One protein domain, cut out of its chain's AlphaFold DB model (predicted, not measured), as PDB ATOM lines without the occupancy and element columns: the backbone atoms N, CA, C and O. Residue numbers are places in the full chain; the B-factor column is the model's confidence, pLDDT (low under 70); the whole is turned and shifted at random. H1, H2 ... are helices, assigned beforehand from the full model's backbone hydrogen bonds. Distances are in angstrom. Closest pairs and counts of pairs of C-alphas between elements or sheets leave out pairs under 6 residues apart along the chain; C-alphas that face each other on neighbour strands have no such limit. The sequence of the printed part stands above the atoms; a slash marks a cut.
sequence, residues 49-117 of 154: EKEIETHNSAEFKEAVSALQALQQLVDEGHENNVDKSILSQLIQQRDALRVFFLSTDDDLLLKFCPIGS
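Overview. This is residues 49 to 117 of the 154 residues of the protein "5'-nucleotidase domain-containing protein" of Sarcoptes scabiei (UniProt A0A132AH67). The model is a long helical hairpin, H2 and H3 side by side, with the short helix H1 set at an angle before H2 at the open end of the hairpin. From the end of H3 a tail without named elements leads away, and its residues 109 to 117 stick out from the body. The printed part has 69 residues with three named helices, H1, H2 and H3 in that order, and no named strand; the class is all helix. The whole is loose, with a radius of gyration of the C-alphas of 14.2 A and spans of 44 by 30 by 18 A.

Along the chain. H1 is residues 49 to 56, beginning at C-alpha 49 at (96.475, 98.701, 85.452). H2, residues 58 to 79, is the longest helix by residues and measures 31.8 A from first to last C-alpha. H3, residues 84 to 104, measures 30.4 A and ends at C-alpha 104 at (97.515, 99.899, 102.753).

Arrangement. H1 and H2 are close but not clearly touching; their closest C-alphas, those of Thr 54 and Phe 60, are 6.8 A apart. They run the same way at a steep tilt of 58 degrees. H2 and H3 form a helical hairpin and touch, the closest C-alphas being those of Leu 70 and Arg 94 at 6.1 A. They run opposite ways at a shallow tilt of 25 degrees. H1 and H3 are apart. In H1, H2 and H3 every O i to N i+4 pair is within hydrogen-bond range.

Size, cuts and confidence. The two C-alphas farthest apart, those of Glu 49 and Asp 83, are 44.1 A apart. Without residues 109 to 117, which stand free, the body spans 44 by 18 by 14 A. The printed part has no cut, and both links between helices are tight. The mean pLDDT of the printed part is 72.8, and residues 101 to 117 are under 70.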
ATOM      1  N   GLU A  49      97.358  99.871  85.374       81.31
ATOM      2  CA  GLU A  49      96.475  98.701  85.452       81.31
ATOM      3  C   GLU A  49      96.092  98.398  86.906       81.31
ATOM      4  O   GLU A  49      94.908  98.373  87.245       81.31
ATOM      5  N   LYS A  50      97.095  98.298  87.787       77.12
ATOM      6  CA  LYS A  50      96.889  98.094  89.225       77.12
ATOM      7  C   LYS A  50      96.086  99.241  89.848       77.12
ATOM      8  O   LYS A  50      95.217  99.001  90.679       77.12
ATOM      9  N   GLU A  51      96.362 100.485  89.460       71.88
ATOM     10  CA  GLU A  51      95.640 101.650  89.977       71.88
ATOM     11  C   GLU A  51      94.156 101.622  89.591       71.88
ATOM     12  O   GLU A  51      93.302 101.881  90.436       71.88
ATOM     13  N   ILE A  52      93.833 101.253  88.347       76.94
ATOM     14  CA  ILE A  52      92.448 101.110  87.880       76.94
ATOM     15  C   ILE A  52      91.728 100.002  88.653       76.94
ATOM     16  O   ILE A  52      90.571 100.187  89.040       76.94
ATOM     17  N   GLU A  53      92.385  98.867  88.895       80.00
ATOM     18  CA  GLU A  53      91.824  97.775  89.698       80.00
ATOM     19  C   GLU A  53      91.518  98.230  91.130       80.00
ATOM     20  O   GLU A  53      90.381  98.085  91.593       80.00
ATOM     21  N   THR A  54      92.487  98.857  91.807       74.88
ATOM     22  CA  THR A  54      92.297  99.390  93.163       74.88
ATOM     23  C   THR A  54      91.202 100.455  93.192       74.88
ATOM     24  O   THR A  54      90.307 100.388  94.035       74.88
ATOM     25  N   HIS A  55      91.204 101.401  92.248       75.12
ATOM     26  CA  HIS A  55      90.208 102.473  92.167       75.12
ATOM     27  C   HIS A  55      88.786 101.938  91.948       75.12
ATOM     28  O   HIS A  55      87.805 102.509  92.434       75.12
ATOM     29  N   ASN A  56      88.660 100.833  91.213       78.44
ATOM     30  CA  ASN A  56      87.369 100.234  90.919       78.44
ATOM     31  C   ASN A  56      86.826  99.323  92.018       78.44
ATOM     32  O   ASN A  56      85.620  99.042  91.983       78.44
ATOM     33  N   SER A  57      87.661  98.919  92.979       79.38
ATOM     34  CA  SER A  57      87.256  98.117  94.135       79.38
ATOM     35  C   SER A  57      86.139  98.792  94.944       79.38
ATOM     36  O   SER A  57      86.019 100.023  94.998       79.38
ATOM     37  N   ALA A  58      85.271  97.979  95.549       83.38
ATOM     38  CA  ALA A  58      84.163  98.490  96.355       83.38
ATOM     39  C   ALA A  58      84.692  99.165  97.624       83.38
ATOM     40  O   ALA A  58      84.237 100.243  97.997       83.38
ATOM     41  N   GLU A  59      85.724  98.572  98.217       78.31
ATOM     42  CA  GLU A  59      86.394  99.022  99.427       78.31
ATOM     43  C   GLU A  59      86.959 100.436  99.249       78.31
ATOM     44  O   GLU A  59      86.729 101.308 100.087       78.31
ATOM     45  N   PHE A  60      87.640 100.699  98.125       75.38
ATOM     46  CA  PHE A  60      88.172 102.028  97.820       75.38
ATOM     47  C   PHE A  60      87.059 103.059  97.592       75.38
ATOM     48  O   PHE A  60      87.135 104.190  98.075       75.38
ATOM     49  N   LYS A  61      85.985 102.685  96.889       76.75
ATOM     50  CA  LYS A  61      84.844 103.583  96.642       76.75
ATOM     51  C   LYS A  61      84.113 103.954  97.932       76.75
ATOM     52  O   LYS A  61      83.802 105.127  98.144       76.75
ATOM     53  N   GLU A  62      83.871 102.980  98.804       80.81
ATOM     54  CA  GLU A  62      83.262 103.197 100.121       80.81
ATOM     55  C   GLU A  62      84.139 104.093 101.001       80.81
ATOM     56  O   GLU A  62      83.646 105.041 101.616       80.81
ATOM     57  N   ALA A  63      85.452 103.856 100.992       76.62
ATOM     58  CA  ALA A  63      86.435 104.668 101.697       76.62
ATOM     59  C   ALA A  63      86.426 106.137 101.268       76.62
ATOM     60  O   ALA A  63      86.357 107.039 102.107       76.62
ATOM     61  N   VAL A  64      86.485 106.384  99.956       78.88
ATOM     62  CA  VAL A  64      86.465 107.737  99.389       78.88
ATOM     63  C   VAL A  64      85.148 108.432  99.715       78.88
ATOM     64  O   VAL A  64      85.167 109.589 100.129       78.88
ATOM     65  N   SER A  65      84.019 107.727  99.601       80.12
ATOM     66  CA  SER A  65      82.700 108.252  99.971       80.12
ATOM     67  C   SER A  65      82.647 108.671 101.448       80.12
ATOM     68  O   SER A  65      82.250 109.793 101.768       80.12
ATOM     69  N   ALA A  66      83.143 107.823 102.354       78.56
ATOM     70  CA  ALA A  66      83.213 108.132 103.781       78.56
ATOM     71  C   ALA A  66      84.135 109.329 104.077       78.56
ATOM     72  O   ALA A  66      83.786 110.201 104.874       78.56
ATOM     73  N   LEU A  67      85.293 109.413 103.412       83.44
ATOM     74  CA  LEU A  67      86.211 110.552 103.536       83.44
ATOM     75  C   LEU A  67      85.587 111.859 103.035       83.44
ATOM     76  O   LEU A  67      85.770 112.897 103.671       83.44
ATOM     77  N   GLN A  68      84.859 111.817 101.918       82.00
ATOM     78  CA  GLN A  68      84.146 112.974 101.373       82.00
ATOM     79  C   GLN A  68      83.046 113.445 102.327       82.00
ATOM     80  O   GLN A  68      82.982 114.637 102.622       82.00
ATOM     81  N   ALA A  69      82.247 112.524 102.872       80.38
ATOM     82  CA  ALA A  69      81.212 112.846 103.851       80.38
ATOM     83  C   ALA A  69      81.804 113.473 105.127       80.38
ATOM     84  O   ALA A  69      81.318 114.498 105.601       80.38
ATOM     85  N   LEU A  70      82.897 112.914 105.660       78.50
ATOM     86  CA  LEU A  70      83.589 113.488 106.821       78.50
ATOM     87  C   LEU A  70      84.157 114.880 106.528       78.50
ATOM     88  O   LEU A  70      84.083 115.758 107.383       78.50
ATOM     89  N   GLN A  71      84.717 115.095 105.336       84.06
ATOM     90  CA  GLN A  71      85.233 116.405 104.943       84.06
ATOM     91  C   GLN A  71      84.105 117.442 104.842       84.06
ATOM     92  O   GLN A  71      84.257 118.531 105.385       84.06
ATOM     93  N   GLN A  72      82.960 117.080 104.255       83.88
ATOM     94  CA  GLN A  72      81.775 117.944 104.212       83.88
ATOM     95  C   GLN A  72      81.307 118.338 105.616       83.88
ATOM     96  O   GLN A  72      81.113 119.518 105.882       83.88
ATOM     97  N   LEU A  73      81.217 117.380 106.545       84.31
ATOM     98  CA  LEU A  73      80.829 117.663 107.932       84.31
ATOM     99  C   LEU A  73      81.822 118.586 108.656       84.31
ATOM    100  O   LEU A  73      81.420 119.398 109.486       84.31
ATOM    101  N   VAL A  74      83.120 118.467 108.364       85.31
ATOM    102  CA  VAL A  74      84.149 119.369 108.909       85.31
ATOM    103  C   VAL A  74      83.979 120.783 108.355       85.31
ATOM    104  O   VAL A  74      84.042 121.745 109.120       85.31
ATOM    105  N   ASP A  75      83.740 120.912 107.052       86.75
ATOM    106  CA  ASP A  75      83.562 122.205 106.392       86.75
ATOM    107  C   ASP A  75      82.276 122.899 106.877       86.75
ATOM    108  O   ASP A  75      82.324 124.044 107.325       86.75
ATOM    109  N   GLU A  76      81.159 122.169 106.948       87.56
ATOM    110  CA  GLU A  76      79.907 122.643 107.555       87.56
ATOM    111  C   GLU A  76      80.084 123.002 109.038       87.56
ATOM    112  O   GLU A  76      79.498 123.971 109.528       87.56
ATOM    113  N   GLY A  77      80.900 122.243 109.773       88.50
ATOM    114  CA  GLY A  77      81.217 122.513 111.172       88.50
ATOM    115  C   GLY A  77      81.968 123.832 111.371       88.50
ATOM    116  O   GLY A  77      81.673 124.568 112.319       88.50
ATOM    117  N   HIS A  78      82.899 124.154 110.465       86.31
ATOM    118  CA  HIS A  78      83.609 125.434 110.451       86.31
ATOM    119  C   HIS A  78      82.674 126.610 110.143       86.31
ATOM    120  O   HIS A  78      82.764 127.642 110.808       86.31
ATOM    121  N   GLU A  79      81.768 126.459 109.173       87.19
ATOM    122  CA  GLU A  79      80.823 127.516 108.788       87.19
ATOM    123  C   GLU A  79      79.785 127.795 109.882       87.19
ATOM    124  O   GLU A  79      79.498 128.951 110.206       87.19
ATOM    125  N   ASN A  80      79.263 126.739 110.510       89.31
ATOM    126  CA  ASN A  80      78.186 126.839 111.494       89.31
ATOM    127  C   ASN A  80      78.675 127.077 112.935       89.31
ATOM    128  O   ASN A  80      77.857 127.104 113.855       89.31
ATOM    129  N   ASN A  81      79.985 127.272 113.149       83.38
ATOM    130  CA  ASN A  81      80.606 127.434 114.473       83.38
ATOM    131  C   ASN A  81      80.195 126.327 115.466       83.38
ATOM    132  O   ASN A  81      79.876 126.598 116.628       83.38
ATOM    133  N   VAL A  82      80.191 125.076 114.997       84.25
ATOM    134  CA  VAL A  82      79.916 123.896 115.830       84.25
ATOM    135  C   VAL A  82      80.959 123.798 116.949       84.25
ATOM    136  O   VAL A  82      82.071 124.317 116.832       84.25
ATOM    137  N   ASP A  83      80.604 123.142 118.057       90.12
ATOM    138  CA  ASP A  83      81.523 122.932 119.174       90.12
ATOM    139  C   ASP A  83      82.871 122.368 118.687       90.12
ATOM    140  O   ASP A  83      82.944 121.350 117.989       90.12
ATOM    141  N   LYS A  84      83.953 123.034 119.102       87.62
ATOM    142  CA  LYS A  84      85.334 122.672 118.773       87.62
ATOM    143  C   LYS A  84      85.656 121.239 119.186       87.62
ATOM    144  O   LYS A  84      86.496 120.609 118.547       87.62
ATOM    145  N   SER A  85      85.002 120.726 120.232       88.75
ATOM    146  CA  SER A  85      85.177 119.342 120.678       88.75
ATOM    147  C   SER A  85      84.718 118.333 119.613       88.75
ATOM    148  O   SER A  85      85.459 117.409 119.285       88.75
ATOM    149  N   ILE A  86      83.549 118.563 119.006       88.31
ATOM    150  CA  ILE A  86      82.958 117.722 117.956       88.31
ATOM    151  C   ILE A  86      83.776 117.841 116.671       88.31
ATOM    152  O   ILE A  86      84.141 116.839 116.061       88.31
ATOM    153  N   LEU A  87      84.132 119.068 116.294       87.81
ATOM    154  CA  LEU A  87      84.955 119.328 115.116       87.81
ATOM    155  C   LEU A  87      86.319 118.625 115.206       87.81
ATOM    156  O   LEU A  87      86.760 117.991 114.247       87.81
ATOM    157  N   SER A  88      86.965 118.670 116.376       88.19
ATOM    158  CA  SER A  88      88.226 117.961 116.613       88.19
ATOM    159  C   SER A  88      88.076 116.444 116.471       88.19
ATOM    160  O   SER A  88      88.999 115.796 115.979       88.19
ATOM    161  N   GLN A  89      86.939 115.871 116.879       91.50
ATOM    162  CA  GLN A  89      86.668 114.440 116.712       91.50
ATOM    163  C   GLN A  89      86.477 114.067 115.239       91.50
ATOM    164  O   GLN A  89      87.048 113.075 114.791       91.50
ATOM    165  N   LEU A  90      85.735 114.867 114.470       84.44
ATOM    166  CA  LEU A  90      85.530 114.636 113.034       84.44
ATOM    167  C   LEU A  90      86.848 114.709 112.254       84.44
ATOM    168  O   LEU A  90      87.135 113.845 111.423       84.44
ATOM    169  N   ILE A  91      87.689 115.697 112.574       86.69
ATOM    170  CA  ILE A  91      89.037 115.822 112.009       86.69
ATOM    171  C   ILE A  91      89.876 114.585 112.352       86.69
ATOM    172  O   ILE A  91      90.501 114.007 111.465       86.69
ATOM    173  N   GLN A  92      89.838 114.128 113.608       89.50
ATOM    174  CA  GLN A  92      90.566 112.935 114.040       89.50
ATOM    175  C   GLN A  92      90.090 111.666 113.315       89.50
ATOM    176  O   GLN A  92      90.919 110.863 112.889       89.50
ATOM    177  N   GLN A  93      88.777 111.484 113.148       82.69
ATOM    178  CA  GLN A  93      88.206 110.350 112.414       82.69
ATOM    179  C   GLN A  93      88.634 110.358 110.944       82.69
ATOM    180  O   GLN A  93      89.077 109.334 110.424       82.69
ATOM    181  N   ARG A  94      88.570 111.522 110.289       85.50
ATOM    182  CA  ARG A  94      89.031 111.702 108.907       85.50
ATOM    183  C   ARG A  94      90.515 111.377 108.766       85.50
ATOM    184  O   ARG A  94      90.901 110.672 107.835       85.50
ATOM    185  N   ASP A  95      91.349 111.886 109.667       83.62
ATOM    186  CA  ASP A  95      92.799 111.698 109.593       83.62
ATOM    187  C   ASP A  95      93.196 110.244 109.886       83.62
ATOM    188  O   ASP A  95      94.070 109.706 109.208       83.62
ATOM    189  N   ALA A  96      92.499 109.567 110.804       79.19
ATOM    190  CA  ALA A  96      92.667 108.133 111.033       79.19
ATOM    191  C   ALA A  96      92.299 107.310 109.791       79.19
ATOM    192  O   ALA A  96      93.046 106.409 109.406       79.19
ATOM    193  N   LEU A  97      91.184 107.650 109.134       76.50
ATOM    194  CA  LEU A  97      90.744 106.973 107.917       76.50
ATOM    195  C   LEU A  97      91.740 107.191 106.771       76.50
ATOM    196  O   LEU A  97      92.082 106.240 106.080       76.50
ATOM    197  N   ARG A  98      92.289 108.406 106.625       79.25
ATOM    198  CA  ARG A  98      93.398 108.668 105.694       79.25
ATOM    199  C   ARG A  98      94.568 107.744 106.003       79.25
ATOM    200  O   ARG A  98      94.916 106.945 105.151       79.25
ATOM    201  N   VAL A  99      95.128 107.790 107.213       74.19
ATOM    202  CA  VAL A  99      96.303 106.977 107.586       74.19
ATOM    203  C   VAL A  99      96.088 105.488 107.313       74.19
ATOM    204  O   VAL A  99      96.988 104.841 106.787       74.19
ATOM    205  N   PHE A 100      94.898 104.962 107.604       73.69
ATOM    206  CA  PHE A 100      94.547 103.577 107.301       73.69
ATOM    207  C   PHE A 100      94.713 103.253 105.805       73.69
ATOM    208  O   PHE A 100      95.457 102.333 105.455       73.69
ATOM    209  N   PHE A 101      94.131 104.056 104.911       65.44
ATOM    210  CA  PHE A 101      94.268 103.847 103.464       65.44
ATOM    211  C   PHE A 101      95.677 104.154 102.940       65.44
ATOM    212  O   PHE A 101      96.162 103.464 102.051       65.44
ATOM    213  N   LEU A 102      96.376 105.116 103.544       60.81
ATOM    214  CA  LEU A 102      97.763 105.447 103.206       60.81
ATOM    215  C   LEU A 102      98.751 104.334 103.583       60.81
ATOM    216  O   LEU A 102      99.766 104.181 102.918       60.81
ATOM    217  N   SER A 103      98.462 103.563 104.635       54.91
ATOM    218  CA  SER A 103      99.284 102.419 105.058       54.91
ATOM    219  C   SER A 103      99.019 101.136 104.269       54.91
ATOM    220  O   SER A 103      99.796 100.191 104.364       54.91
ATOM    221  N   THR A 104      97.913 101.089 103.521       54.06
ATOM    222  CA  THR A 104      97.515  99.899 102.753       54.06
ATOM    223  C   THR A 104      98.095  99.923 101.333       54.06
ATOM    224  O   THR A 104      98.289  98.867 100.737       54.06
ATOM    225  N   ASP A 105      98.460 101.108 100.830       53.06
ATOM    226  CA  ASP A 105      99.071 101.317  99.515       53.06
ATOM    227  C   ASP A 105     100.392 102.098  99.633       53.06
ATOM    228  O   ASP A 105     100.431 103.322  99.482       53.06
ATOM    229  N   ASP A 106     101.501 101.385  99.847       43.59
ATOM    230  CA  ASP A 106     102.860 101.947  99.974       43.59
ATOM    231  C   ASP A 106     103.392 102.694  98.719       43.59
ATOM    232  O   ASP A 106     104.513 103.196  98.742       43.59
ATOM    233  N   ASP A 107     102.618 102.844  97.635       45.16
ATOM    234  CA  ASP A 107     103.113 103.411  96.363       45.16
ATOM    235  C   ASP A 107     102.291 104.568  95.755       45.16
ATOM    236  O   ASP A 107     102.717 105.166  94.762       45.16
ATOM    237  N   LEU A 108     101.141 104.951  96.325       43.12
ATOM    238  CA  LEU A 108     100.261 105.954  95.685       43.12
ATOM    239  C   LEU A 108     100.460 107.393  96.186       43.12
ATOM    240  O   LEU A 108     100.194 108.356  95.460       43.12
ATOM    241  N   LEU A 109     101.020 107.579  97.383       39.69
ATOM    242  CA  LEU A 109     101.218 108.910  97.975       39.69
ATOM    243  C   LEU A 109     102.332 109.755  97.355       39.69
ATOM    244  O   LEU A 109     102.409 110.957  97.616       39.69
ATOM    245  N   LEU A 110     103.191 109.153  96.536       37.66
ATOM    246  CA  LEU A 110     104.210 109.881  95.780       37.66
ATOM    247  C   LEU A 110     103.747 110.278  94.372       37.66
ATOM    248  O   LEU A 110     104.405 111.114  93.755       37.66
ATOM    249  N   LYS A 111     102.633 109.725  93.868       45.12
ATOM    250  CA  LYS A 111     102.253 109.846  92.447       45.12
ATOM    251  C   LYS A 111     101.086 110.795  92.178       45.12
ATOM    252  O   LYS A 111     101.096 111.465  91.152       45.12
ATOM    253  N   PHE A 112     100.167 110.967  93.128       35.22
ATOM    254  CA  PHE A 112      99.065 111.932  93.015       35.22
ATOM    255  C   PHE A 112      99.043 112.927  94.171       35.22
ATOM    256  O   PHE A 112      98.035 113.109  94.848       35.22
ATOM    257  N   CYS A 113     100.167 113.604  94.405       32.59
ATOM    258  CA  CYS A 113     100.161 114.783  95.256       32.59
ATOM    259  C   CYS A 113      99.901 116.040  94.402       32.59
ATOM    260  O   CYS A 113     100.820 116.479  93.708       32.59
ATOM    261  N   PRO A 114      98.716 116.684  94.470       36.12
ATOM    262  CA  PRO A 114      98.521 118.016  93.906       36.12
ATOM    263  C   PRO A 114      99.057 119.119  94.837       36.12
ATOM    264  O   PRO A 114      98.745 120.292  94.656       36.12
ATOM    265  N   ILE A 115      99.879 118.772  95.833       33.00
ATOM    266  CA  ILE A 115     100.588 119.727  96.688       33.00
ATOM    267  C   ILE A 115     102.029 119.244  96.828       33.00
ATOM    268  O   ILE A 115     102.402 118.565  97.781       33.00
ATOM    269  N   GLY A 116     102.862 119.583  95.846       33.62
ATOM    270  CA  GLY A 116     104.293 119.335  95.925       33.62
ATOM    271  C   GLY A 116     104.864 119.846  97.248       33.62
ATOM    272  O   GLY A 116     104.981 121.047  97.458       33.62
ATOM    273  N   SER A 117     105.224 118.925  98.143       31.33
ATOM    274  CA  SER A 117     106.142 119.140  99.259       31.33
ATOM    275  C   SER A 117     106.604 117.784  99.788       31.33
ATOM    276  O   SER A 117     105.873 117.068 100.465       31.33
TER     277      SER A 117